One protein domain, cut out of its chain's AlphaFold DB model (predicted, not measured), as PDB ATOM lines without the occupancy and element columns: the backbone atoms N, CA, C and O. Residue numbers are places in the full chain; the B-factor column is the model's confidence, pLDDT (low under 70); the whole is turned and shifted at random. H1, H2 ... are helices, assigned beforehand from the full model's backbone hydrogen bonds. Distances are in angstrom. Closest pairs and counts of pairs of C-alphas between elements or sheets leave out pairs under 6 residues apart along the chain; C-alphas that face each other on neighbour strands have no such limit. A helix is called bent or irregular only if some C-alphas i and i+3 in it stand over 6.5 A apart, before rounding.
ATOM      1  N   PRO A 483     126.772 159.580 194.041       95.44
ATOM      2  CA  PRO A 483     126.762 160.657 193.046       95.44
ATOM      3  C   PRO A 483     128.085 161.430 192.962       95.44
ATOM      4  O   PRO A 483     128.426 161.960 191.909       95.44
ATOM      5  N   ASN A 484     128.859 161.459 194.052       95.19
ATOM      6  CA  ASN A 484     130.095 162.232 194.135       95.19
ATOM      7  C   ASN A 484     131.339 161.451 193.678       95.19
ATOM      8  O   ASN A 484     132.383 162.052 193.427       95.19
ATOM      9  N   LEU A 485     131.254 160.120 193.547       94.25
ATOM     10  CA  LEU A 485     132.431 159.265 193.341       94.25
ATOM     11  C   LEU A 485     133.215 159.593 192.067       94.25
ATOM     12  O   LEU A 485     134.440 159.508 192.069       94.25
ATOM     13  N   ALA A 486     132.536 159.962 190.978       93.12
ATOM     14  CA  ALA A 486     133.211 160.307 189.727       93.12
ATOM     15  C   ALA A 486     134.101 161.551 189.886       93.12
ATOM     16  O   ALA A 486     135.259 161.534 189.463       93.12
ATOM     17  N   ALA A 487     133.578 162.587 190.548       95.00
ATOM     18  CA  ALA A 487     134.322 163.807 190.838       95.00
ATOM     19  C   ALA A 487     135.477 163.529 191.809       95.00
ATOM     20  O   ALA A 487     136.611 163.906 191.533       95.00
ATOM     21  N   TRP A 488     135.216 162.792 192.893       96.00
ATOM     22  CA  TRP A 488     136.228 162.497 193.909       96.00
ATOM     23  C   TRP A 488     137.404 161.691 193.369       96.00
ATOM     24  O   TRP A 488     138.546 162.010 193.683       96.00
ATOM     25  N   ILE A 489     137.156 160.681 192.529       93.81
ATOM     26  CA  ILE A 489     138.242 159.921 191.896       93.81
ATOM     27  C   ILE A 489     139.065 160.830 190.983       93.81
ATOM     28  O   ILE A 489     140.286 160.836 191.084       93.81
ATOM     29  N   SER A 490     138.423 161.661 190.155       94.56
ATOM     30  CA  SER A 490     139.143 162.614 189.300       94.56
ATOM     31  C   SER A 490     140.002 163.588 190.117       94.56
ATOM     32  O   SER A 490     141.169 163.803 189.789       94.56
ATOM     33  N   GLN A 491     139.469 164.125 191.216       94.56
ATOM     34  CA  GLN A 491     140.191 165.022 192.122       94.56
ATOM     35  C   GLN A 491     141.368 164.322 192.811       94.56
ATOM     36  O   GLN A 491     142.454 164.891 192.904       94.56
ATOM     37  N   LEU A 492     141.183 163.077 193.254       93.88
ATOM     38  CA  LEU A 492     142.219 162.289 193.921       93.88
ATOM     39  C   LEU A 492     143.280 161.743 192.960       93.88
ATOM     40  O   LEU A 492     144.403 161.523 193.401       93.88
ATOM     41  N   ASP A 493     142.977 161.517 191.684       91.75
ATOM     42  CA  ASP A 493     143.930 160.966 190.709       91.75
ATOM     43  C   ASP A 493     144.648 162.033 189.881       91.75
ATOM     44  O   ASP A 493     145.690 161.753 189.291       91.75
ATOM     45  N   THR A 494     144.155 163.273 189.875       93.56
ATOM     46  CA  THR A 494     144.850 164.362 189.186       93.56
ATOM     47  C   THR A 494     146.151 164.710 189.912       93.56
ATOM     48  O   THR A 494     146.146 165.068 191.092       93.56
ATOM     49  N   ALA A 495     147.274 164.638 189.194       92.00
ATOM     50  CA  ALA A 495     148.566 165.079 189.705       92.00
ATOM     51  C   ALA A 495     148.555 166.588 189.986       92.00
ATOM     52  O   ALA A 495     147.972 167.372 189.233       92.00
ATOM     53  N   ILE A 496     149.224 167.004 191.061       93.56
ATOM     54  CA  ILE A 496     149.364 168.418 191.417       93.56
ATOM     55  C   ILE A 496     150.622 168.955 190.715       93.56
ATOM     56  O   ILE A 496     151.720 168.492 191.029       93.56
ATOM     57  N   PRO A 497     150.505 169.902 189.761       92.62
ATOM     58  CA  PRO A 497     151.662 170.416 189.037       92.62
ATOM     59  C   PRO A 497     152.653 171.111 189.972       92.62
ATOM     60  O   PRO A 497     152.249 171.863 190.858       92.62
ATOM     61  N   GLY A 498     153.955 170.944 189.723       92.50
ATOM     62  CA  GLY A 498     155.001 171.656 190.472       92.50
ATOM     63  C   GLY A 498     154.912 173.185 190.352       92.50
ATOM     64  O   GLY A 498     155.405 173.900 191.215       92.50
ATOM     65  N   THR A 499     154.237 173.679 189.311       93.69
ATOM     66  CA  THR A 499     153.992 175.100 189.018       93.69
ATOM     67  C   THR A 499     152.614 175.594 189.478       93.69
ATOM     68  O   THR A 499     152.179 176.667 189.063       93.69
ATOM     69  N   ALA A 500     151.890 174.822 190.298       94.38
ATOM     70  CA  ALA A 500     150.550 175.192 190.747       94.38
ATOM     71  C   ALA A 500     150.546 176.517 191.533       94.38
ATOM     72  O   ALA A 500     151.293 176.706 192.492       94.38
ATOM     73  N   THR A 501     149.659 177.428 191.133       95.31
ATOM     74  CA  THR A 501     149.468 178.738 191.772       95.31
ATOM     75  C   THR A 501     148.843 178.602 193.168       95.31
ATOM     76  O   THR A 501     148.120 177.632 193.423       95.31
ATOM     77  N   PRO A 502     149.006 179.593 194.069       93.75
ATOM     78  CA  PRO A 502     148.374 179.569 195.392       93.75
ATOM     79  C   PRO A 502     146.854 179.332 195.358       93.75
ATOM     80  O   PRO A 502     146.329 178.575 196.174       93.75
ATOM     81  N   ALA A 503     146.148 179.905 194.377       93.88
ATOM     82  CA  ALA A 503     144.707 179.703 194.195       93.88
ATOM     83  C   ALA A 503     144.353 178.251 193.810       93.88
ATOM     84  O   ALA A 503     143.385 177.682 194.322       93.88
ATOM     85  N   GLN A 504     145.160 177.621 192.952       94.94
ATOM     86  CA  GLN A 504     144.989 176.212 192.585       94.94
ATOM     87  C   GLN A 504     145.262 175.289 193.776       94.94
ATOM     88  O   GLN A 504     144.499 174.353 194.008       94.94
ATOM     89  N   LEU A 505     146.297 175.577 194.573       95.50
ATOM     90  CA  LEU A 505     146.599 174.825 195.795       95.50
ATOM     91  C   LEU A 505     145.451 174.940 196.816       95.50
ATOM     92  O   LEU A 505     145.009 173.929 197.361       95.50
ATOM     93  N   ALA A 506     144.906 176.142 197.028       95.00
ATOM     94  CA  ALA A 506     143.762 176.361 197.921       95.00
ATOM     95  C   ALA A 506     142.492 175.622 197.455       95.00
ATOM     96  O   ALA A 506     141.762 175.049 198.269       95.00
ATOM     97  N   THR A 507     142.258 175.578 196.140       95.81
ATOM     98  CA  THR A 507     141.159 174.803 195.544       95.81
ATOM     99  C   THR A 507     141.333 173.315 195.843       95.81
ATOM    100  O   THR A 507     140.438 172.700 196.419       95.81
ATOM    101  N   ARG A 508     142.517 172.748 195.567       95.75
ATOM    102  CA  ARG A 508     142.828 171.334 195.849       95.75
ATOM    103  C   ARG A 508     142.696 170.974 197.327       95.75
ATOM    104  O   ARG A 508     142.152 169.924 197.655       95.75
ATOM    105  N   PHE A 509     143.140 171.852 198.226       97.38
ATOM    106  CA  PHE A 509     142.941 171.664 199.664       97.38
ATOM    107  C   PHE A 509     141.453 171.531 200.015       97.38
ATOM    108  O   PHE A 509     141.063 170.624 200.751       97.38
ATOM    109  N   THR A 510     140.621 172.419 199.467       96.81
ATOM    110  CA  THR A 510     139.172 172.433 199.713       96.81
ATOM    111  C   THR A 510     138.502 171.166 199.183       96.81
ATOM    112  O   THR A 510     137.660 170.586 199.871       96.81
ATOM    113  N   GLU A 511     138.912 170.684 198.008       96.62
ATOM    114  CA  GLU A 511     138.451 169.409 197.451       96.62
ATOM    115  C   GLU A 511     138.801 168.232 198.374       96.62
ATOM    116  O   GLU A 511     137.912 167.486 198.785       96.62
ATOM    117  N   PHE A 512     140.068 168.096 198.783       97.69
ATOM    118  CA  PHE A 512     140.498 167.013 199.678       97.69
ATOM    119  C   PHE A 512     139.813 167.074 201.043       97.69
ATOM    120  O   PHE A 512     139.414 166.037 201.571       97.69
ATOM    121  N   LYS A 513     139.621 168.274 201.600       96.38
ATOM    122  CA  LYS A 513     138.873 168.473 202.844       96.38
ATOM    123  C   LYS A 513     137.423 168.006 202.701       96.38
ATOM    124  O   LYS A 513     136.949 167.262 203.555       96.38
ATOM    125  N   THR A 514     136.754 168.387 201.614       95.94
ATOM    126  CA  THR A 514     135.361 168.000 201.333       95.94
ATOM    127  C   THR A 514     135.221 166.484 201.224       95.94
ATOM    128  O   THR A 514     134.331 165.896 201.837       95.94
ATOM    129  N   ILE A 515     136.134 165.832 200.495       96.81
ATOM    130  CA  ILE A 515     136.171 164.370 200.387       96.81
ATOM    131  C   ILE A 515     136.382 163.750 201.772       96.81
ATOM    132  O   ILE A 515     135.600 162.894 202.184       96.81
ATOM    133  N   TYR A 516     137.405 164.191 202.509       96.50
ATOM    134  CA  TYR A 516     137.751 163.659 203.828       96.50
ATOM    135  C   TYR A 516     136.583 163.735 204.822       96.50
ATOM    136  O   TYR A 516     136.247 162.738 205.461       96.50
ATOM    137  N   GLU A 517     135.927 164.890 204.920       93.81
ATOM    138  CA  GLU A 517     134.787 165.097 205.818       93.81
ATOM    139  C   GLU A 517     133.566 164.260 205.411       93.81
ATOM    140  O   GLU A 517     132.836 163.773 206.274       93.81
ATOM    141  N   ALA A 518     133.356 164.025 204.112       94.00
ATOM    142  CA  ALA A 518     132.257 163.191 203.635       94.00
ATOM    143  C   ALA A 518     132.476 161.693 203.919       94.00
ATOM    144  O   ALA A 518     131.514 160.977 204.231       94.00
ATOM    145  N   VAL A 519     133.719 161.206 203.812       94.81
ATOM    146  CA  VAL A 519     134.063 159.776 203.933       94.81
ATOM    147  C   VAL A 519     134.404 159.331 205.356       94.81
ATOM    148  O   VAL A 519     134.286 158.144 205.649       94.81
ATOM    149  N   ASP A 520     134.788 160.233 206.257       94.06
ATOM    150  CA  ASP A 520     135.039 159.908 207.665       94.06
ATOM    151  C   ASP A 520     133.716 159.859 208.451       94.06
ATOM    152  O   ASP A 520     132.986 160.840 208.578       94.06
ATOM    153  N   ARG A 521     133.384 158.683 208.993       90.62
ATOM    154  CA  ARG A 521     132.104 158.434 209.683       90.62
ATOM    155  C   ARG A 521     131.928 159.198 210.994       90.62
ATOM    156  O   ARG A 521     130.832 159.183 211.544       90.62
ATOM    157  N   ARG A 522     132.991 159.812 211.517       89.62
ATOM    158  CA  ARG A 522     132.942 160.629 212.737       89.62
ATOM    159  C   ARG A 522     132.362 162.022 212.476       89.62
ATOM    160  O   ARG A 522     131.939 162.691 213.414       89.62
ATOM    161  N   PHE A 523     132.316 162.465 211.218       84.81
ATOM    162  CA  PHE A 523     131.600 163.685 210.855       84.81
ATOM    163  C   PHE A 523     130.096 163.401 210.757       84.81
ATOM    164  O   PHE A 523     129.671 162.432 210.127       84.81
ATOM    165  N   GLY A 524     129.293 164.250 211.407       72.94
ATOM    166  CA  GLY A 524     127.830 164.135 211.457       72.94
ATOM    167  C   GLY A 524     127.266 163.353 212.652       72.94
ATOM    168  O   GLY A 524     126.054 163.348 212.833       72.94
ATOM    169  N   SER A 525     128.102 162.745 213.504       65.06
ATOM    170  CA  SER A 525     127.669 161.975 214.689       65.06
ATOM    171  C   SER A 525     127.666 162.769 216.009       65.06
ATOM    172  O   SER A 525     127.630 162.179 217.085       65.06
ATOM    173  N   GLY A 526     127.723 164.105 215.953       59.06
ATOM    174  CA  GLY A 526     127.614 164.998 217.121       59.06
ATOM    175  C   GLY A 526     128.878 165.165 217.982       59.06
ATOM    176  O   GLY A 526     128.933 166.099 218.771       59.06
ATOM    177  N   GLY A 527     129.909 164.323 217.814       60.28
ATOM    178  CA  GLY A 527     131.126 164.342 218.651       60.28
ATOM    179  C   GLY A 527     132.306 165.189 218.148       60.28
ATOM    180  O   GLY A 527     133.268 165.379 218.888       60.28
ATOM    181  N   GLY A 528     132.260 165.701 216.913       69.31
ATOM    182  CA  GLY A 528     133.396 166.386 216.279       69.31
ATOM    183  C   GLY A 528     134.622 165.476 216.063       69.31
ATOM    184  O   GLY A 528     134.719 164.376 216.598       69.31
ATOM    185  N   VAL A 529     135.578 165.918 215.243       84.56
ATOM    186  CA  VAL A 529     136.875 165.234 215.065       84.56
ATOM    187  C   VAL A 529     137.965 166.186 215.527       84.56
ATOM    188  O   VAL A 529     138.065 167.294 214.996       84.56
ATOM    189  N   SER A 530     138.764 165.785 216.519       84.75
ATOM    190  CA  SER A 530     139.810 166.658 217.065       84.75
ATOM    191  C   SER A 530     140.915 166.912 216.037       84.75
ATOM    192  O   SER A 530     141.119 166.110 215.127       84.75
ATOM    193  N   ALA A 531     141.662 168.011 216.180       83.19
ATOM    194  CA  ALA A 531     142.722 168.375 215.232       83.19
ATOM    195  C   ALA A 531     143.761 167.253 215.036       83.19
ATOM    196  O   ALA A 531     144.125 166.954 213.903       83.19
ATOM    197  N   ALA A 532     144.156 166.572 216.119       83.56
ATOM    198  CA  ALA A 532     145.106 165.453 216.089       83.56
ATOM    199  C   ALA A 532     144.569 164.200 215.372       83.56
ATOM    200  O   ALA A 532     145.331 163.319 214.990       83.56
ATOM    201  N   GLN A 533     143.250 164.100 215.204       85.56
ATOM    202  CA  GLN A 533     142.582 162.962 214.581       85.56
ATOM    203  C   GLN A 533     142.295 163.162 213.088       85.56
ATOM    204  O   GLN A 533     141.800 162.221 212.450       85.56
ATOM    205  N   ARG A 534     142.536 164.367 212.548       91.44
ATOM    206  CA  ARG A 534     142.247 164.690 211.150       91.44
ATOM    207  C   ARG A 534     143.417 164.324 210.253       91.44
ATOM    208  O   ARG A 534     144.560 164.647 210.555       91.44
ATOM    209  N   VAL A 535     143.102 163.725 209.109       92.38
ATOM    210  CA  VAL A 535     144.070 163.557 208.015       92.38
ATOM    211  C   VAL A 535     144.255 164.874 207.265       92.38
ATOM    212  O   VAL A 535     145.376 165.277 206.981       92.38
ATOM    213  N   ILE A 536     143.149 165.575 207.000       95.00
ATOM    214  CA  ILE A 536     143.154 166.907 206.393       95.00
ATOM    215  C   ILE A 536     142.779 167.934 207.470       95.00
ATOM    216  O   ILE A 536     141.711 167.803 208.079       95.00
ATOM    217  N   PRO A 537     143.606 168.957 207.751       93.75
ATOM    218  CA  PRO A 537     143.305 169.953 208.780       93.75
ATOM    219  C   PRO A 537     142.067 170.795 208.432       93.75
ATOM    220  O   PRO A 537     141.577 170.792 207.304       93.75
ATOM    221  N   ALA A 538     141.485 171.466 209.431       90.88
ATOM    222  CA  ALA A 538     140.249 172.245 209.240       90.88
ATOM    223  C   ALA A 538     140.484 173.509 208.409       90.88
ATOM    224  O   ALA A 538     139.605 173.933 207.650       90.88
ATOM    225  N   THR A 539     141.693 174.047 208.525       92.31
ATOM    226  CA  THR A 539     142.222 175.219 207.837       92.31
ATOM    227  C   THR A 539     143.482 174.825 207.071       92.31
ATOM    228  O   THR A 539     144.226 173.948 207.513       92.31
ATOM    229  N   ALA A 540     143.725 175.459 205.922       92.06
ATOM    230  CA  ALA A 540     144.931 175.205 205.143       92.06
ATOM    231  C   ALA A 540     146.185 175.650 205.926       92.06
ATOM    232  O   ALA A 540     146.156 176.719 206.541       92.06
ATOM    233  N   PRO A 541     147.277 174.863 205.925       91.81
ATOM    234  CA  PRO A 541     148.547 175.294 206.502       91.81
ATOM    235  C   PRO A 541     149.139 176.477 205.721       91.81
ATOM    236  O   PRO A 541     148.904 176.618 204.522       91.81
ATOM    237  N   SER A 542     149.936 177.304 206.402       89.94
ATOM    238  CA  SER A 542     150.670 178.420 205.797       89.94
ATOM    239  C   SER A 542     152.179 178.230 206.018       89.94
ATOM    240  O   SER A 542     152.593 178.177 207.178       89.94
ATOM    241  N   PRO A 543     153.002 178.104 204.956       90.62
ATOM    242  CA  PRO A 543     152.622 178.116 203.540       90.62
ATOM    243  C   PRO A 543     151.986 176.791 203.078       90.62
ATOM    244  O   PRO A 543     152.399 175.708 203.495       90.62
ATOM    245  N   LEU A 544     151.016 176.867 202.162       95.06
ATOM    246  CA  LEU A 544     150.475 175.697 201.463       95.06
ATOM    247  C   LEU A 544     151.347 175.395 200.242       95.06
ATOM    248  O   LEU A 544     151.497 176.242 199.365       95.06
ATOM    249  N   THR A 545     151.915 174.192 200.171       96.12
ATOM    250  CA  THR A 545     152.843 173.791 199.102       96.12
ATOM    251  C   THR A 545     152.345 172.556 198.353       96.12
ATOM    252  O   THR A 545     151.524 171.789 198.862       96.12
ATOM    253  N   VAL A 546     152.881 172.328 197.148       95.31
ATOM    254  CA  VAL A 546     152.617 171.114 196.352       95.31
ATOM    255  C   VAL A 546     152.955 169.851 197.149       95.31
ATOM    256  O   VAL A 546     152.157 168.923 197.185       95.31
ATOM    257  N   ALA A 547     154.095 169.834 197.851       95.50
ATOM    258  CA  ALA A 547     154.527 168.684 198.645       95.50
ATOM    259  C   ALA A 547     153.534 168.331 199.768       95.50
ATOM    260  O   ALA A 547     153.221 167.156 199.958       95.50
ATOM    261  N   ILE A 548     152.992 169.340 200.466       95.69
ATOM    262  CA  ILE A 548     151.975 169.137 201.510       95.69
ATOM    263  C   ILE A 548     150.712 168.513 200.911       95.69
ATOM    264  O   ILE A 548     150.203 167.527 201.443       95.69
ATOM    265  N   LEU A 549     150.214 169.048 199.792       96.31
ATOM    266  CA  LEU A 549     148.997 168.533 199.164       96.31
ATOM    267  C   LEU A 549     149.180 167.141 198.560       96.31
ATOM    268  O   LEU A 549     148.275 166.324 198.691       96.31
ATOM    269  N   SER A 550     150.332 166.829 197.965       95.75
ATOM    270  CA  SER A 550     150.647 165.466 197.514       95.75
ATOM    271  C   SER A 550     150.704 164.482 198.691       95.75
ATOM    272  O   SER A 550     150.238 163.343 198.586       95.75
ATOM    273  N   GLY A 551     151.213 164.931 199.845       96.06
ATOM    274  CA  GLY A 551     151.152 164.186 201.103       96.06
ATOM    275  C   GLY A 551     149.711 163.925 201.549       96.06
ATOM    276  O   GLY A 551     149.338 162.776 201.779       96.06
ATOM    277  N   TYR A 552     148.875 164.965 201.586       97.06
ATOM    278  CA  TYR A 552     147.449 164.856 201.907       97.06
ATOM    279  C   TYR A 552     146.673 163.970 200.934       97.06
ATOM    280  O   TYR A 552     145.863 163.161 201.374       97.06
ATOM    281  N   GLN A 553     146.941 164.066 199.633       95.94
ATOM    282  CA  GLN A 553     146.350 163.208 198.608       95.94
ATOM    283  C   GLN A 553     146.649 161.733 198.898       95.94
ATOM    284  O   GLN A 553     145.741 160.902 198.902       95.94
ATOM    285  N   THR A 554     147.909 161.415 199.209       95.00
ATOM    286  CA  THR A 554     148.344 160.054 199.553       95.00
ATOM    287  C   THR A 554     147.678 159.571 200.839       95.00
ATOM    288  O   THR A 554     147.060 158.507 200.856       95.00
ATOM    289  N   GLN A 555     147.731 160.375 201.905       95.50
ATOM    290  CA  GLN A 555     147.129 160.031 203.194       95.50
ATOM    291  C   GLN A 555     145.609 159.872 203.103       95.50
ATOM    292  O   GLN A 555     145.053 158.993 203.756       95.50
ATOM    293  N   LEU A 556     144.930 160.684 202.290       95.94
ATOM    294  CA  LEU A 556     143.490 160.597 202.075       95.94
ATOM    295  C   LEU A 556     143.113 159.328 201.305       95.94
ATOM    296  O   LEU A 556     142.173 158.647 201.709       95.94
ATOM    297  N   LYS A 557     143.869 158.951 200.263       94.25
ATOM    298  CA  LYS A 557     143.694 157.649 199.592       94.25
ATOM    299  C   LYS A 557     143.852 156.497 200.587       94.25
ATOM    300  O   LYS A 557     142.956 155.666 200.714       94.25
ATOM    301  N   THR A 558     144.928 156.506 201.379       94.31
ATOM    302  CA  THR A 558     145.148 155.506 202.438       94.31
ATOM    303  C   THR A 558     144.036 155.513 203.488       94.31
ATOM    304  O   THR A 558     143.632 154.452 203.962       94.31
ATOM    305  N   PHE A 559     143.516 156.688 203.854       95.94
ATOM    306  CA  PHE A 559     142.417 156.806 204.806       95.94
ATOM    307  C   PHE A 559     141.158 156.123 204.278       95.94
ATOM    308  O   PHE A 559     140.550 155.327 204.990       95.94
ATOM    309  N   ILE A 560     140.789 156.419 203.032       95.12
ATOM    310  CA  ILE A 560     139.575 155.906 202.399       95.12
ATOM    311  C   ILE A 560     139.596 154.381 202.319       95.12
ATOM    312  O   ILE A 560     138.602 153.756 202.700       95.12
ATOM    313  N   ASP A 561     140.715 153.797 201.889       90.06
ATOM    314  CA  ASP A 561     140.821 152.349 201.716       90.06
ATOM    315  C   ASP A 561     141.010 151.622 203.058       90.06
ATOM    316  O   ASP A 561     140.342 150.625 203.326       90.06
ATOM    317  N   SER A 562     141.873 152.121 203.946       89.94
ATOM    318  CA  SER A 562     142.388 151.307 205.058       89.94
ATOM    319  C   SER A 562     142.010 151.794 206.458       89.94
ATOM    320  O   SER A 562     142.065 151.008 207.406       89.94
ATOM    321  N   ASN A 563     141.623 153.062 206.645       94.38
ATOM    322  CA  ASN A 563     141.333 153.570 207.989       94.38
ATOM    323  C   ASN A 563     139.997 153.034 208.500       94.38
ATOM    324  O   ASN A 563     138.978 153.134 207.823       94.38
ATOM    325  N   THR A 564     139.966 152.531 209.736       92.06
ATOM    326  CA  THR A 564     138.741 151.987 210.340       92.06
ATOM    327  C   THR A 564     137.591 152.992 210.346       92.06
ATOM    328  O   THR A 564     136.444 152.569 210.253       92.06
ATOM    329  N   ASN A 565     137.876 154.299 210.405       92.62
ATOM    330  CA  ASN A 565     136.883 155.374 210.396       92.62
ATOM    331  C   ASN A 565     136.366 155.783 209.014       92.62
ATOM    332  O   ASN A 565     135.409 156.553 208.940       92.62
ATOM    333  N   SER A 566     136.925 155.252 207.930       94.62
ATOM    334  CA  SER A 566     136.361 155.451 206.596       94.62
ATOM    335  C   SER A 566     135.040 154.693 206.445       94.62
ATOM    336  O   SER A 566     134.929 153.513 206.785       94.62
ATOM    337  N   LYS A 567     134.032 155.354 205.865       95.06
ATOM    338  CA  LYS A 567     132.767 154.733 205.441       95.06
ATOM    339  C   LYS A 567     132.981 153.641 204.383       95.06
ATOM    340  O   LYS A 567     132.153 152.741 204.292       95.06
TER     341      LYS A 567
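Overview. This is residues 483 to 567 of the 696 residues of an uncharacterized protein of Leptolyngbya boryana NIES-2135 (UniProt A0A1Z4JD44). Two long helices, H2 and H3, lie side by side and run the same way, and the shorter H1 lies aslant over one side of this pair. The long link from H2 to H3, residues 520 to 545, loops over the other side of the pair on its way back to where H3 begins. The printed part has 85 residues with three named helices, in the order H1, H2, H3, and no named strand; the class is all helix. The whole is compact, with a radius of gyration of the C-alphas of 12.7 A, and spans 38 by 28 by 20 A.

Arrangement. H1, residues 483 to 493, touches H2, residues 502 to 519; their closest C-alphas are those of Trp 488 and Ile 515, 6.7 A apart. H2 touches H1 with residues 508 to 515 alone. The lines of H1 and H2 stand at a steep tilt of 49 degrees, and the two run opposite ways. H2 touches H3, residues 546 to 562, and their closest C-alphas, those of Tyr 516 and Leu 556, are 6.7 A apart. H2 and H3 run the same way at a shallow tilt of 12 degrees, with their centres 11.2 A apart. H1 and H3 are close but not clearly touching: their closest C-alphas are those of Leu 492 and Gln 553, at 6.3 A. Their lines stand at a steep tilt of 49 degrees, and they run opposite ways. In H2 and H3 every pair of O i and N i+4 is within hydrogen-bond range; in H1 6 of 7 such pairs are.

Along the chain. H1 begins at C-alpha 483, at (126.762, 160.657, 193.046), and ends at residue 493, 17.3 A away. It is irregular, with C-alphas 483 and 486 7.3 A apart. H2 begins at C-alpha 502, at (148.374, 179.569, 195.392), and is the longest helix, 25.9 A from first to last C-alpha. Residues 531 to 533 are a short helical run in the stretch that follows it. H3 measures 23.9 A from C-alpha 546 to C-alpha 562, which is at (142.388, 151.307, 205.058).

Size, cuts and confidence. The two C-alphas farthest apart, those of Thr 499 and Gly 526, are 39.8 A apart, while the first and last printed C-alphas, of Pro 483 and Lys 567, are 15.0 A apart. The printed part has no cut. The link from H1 to H2, with 8 residues between them, is short, and the link from H2 to H3, with 26 residues between them, is long. The mean pLDDT of the printed part is 91.9, and residues 525 to 528 are under 70.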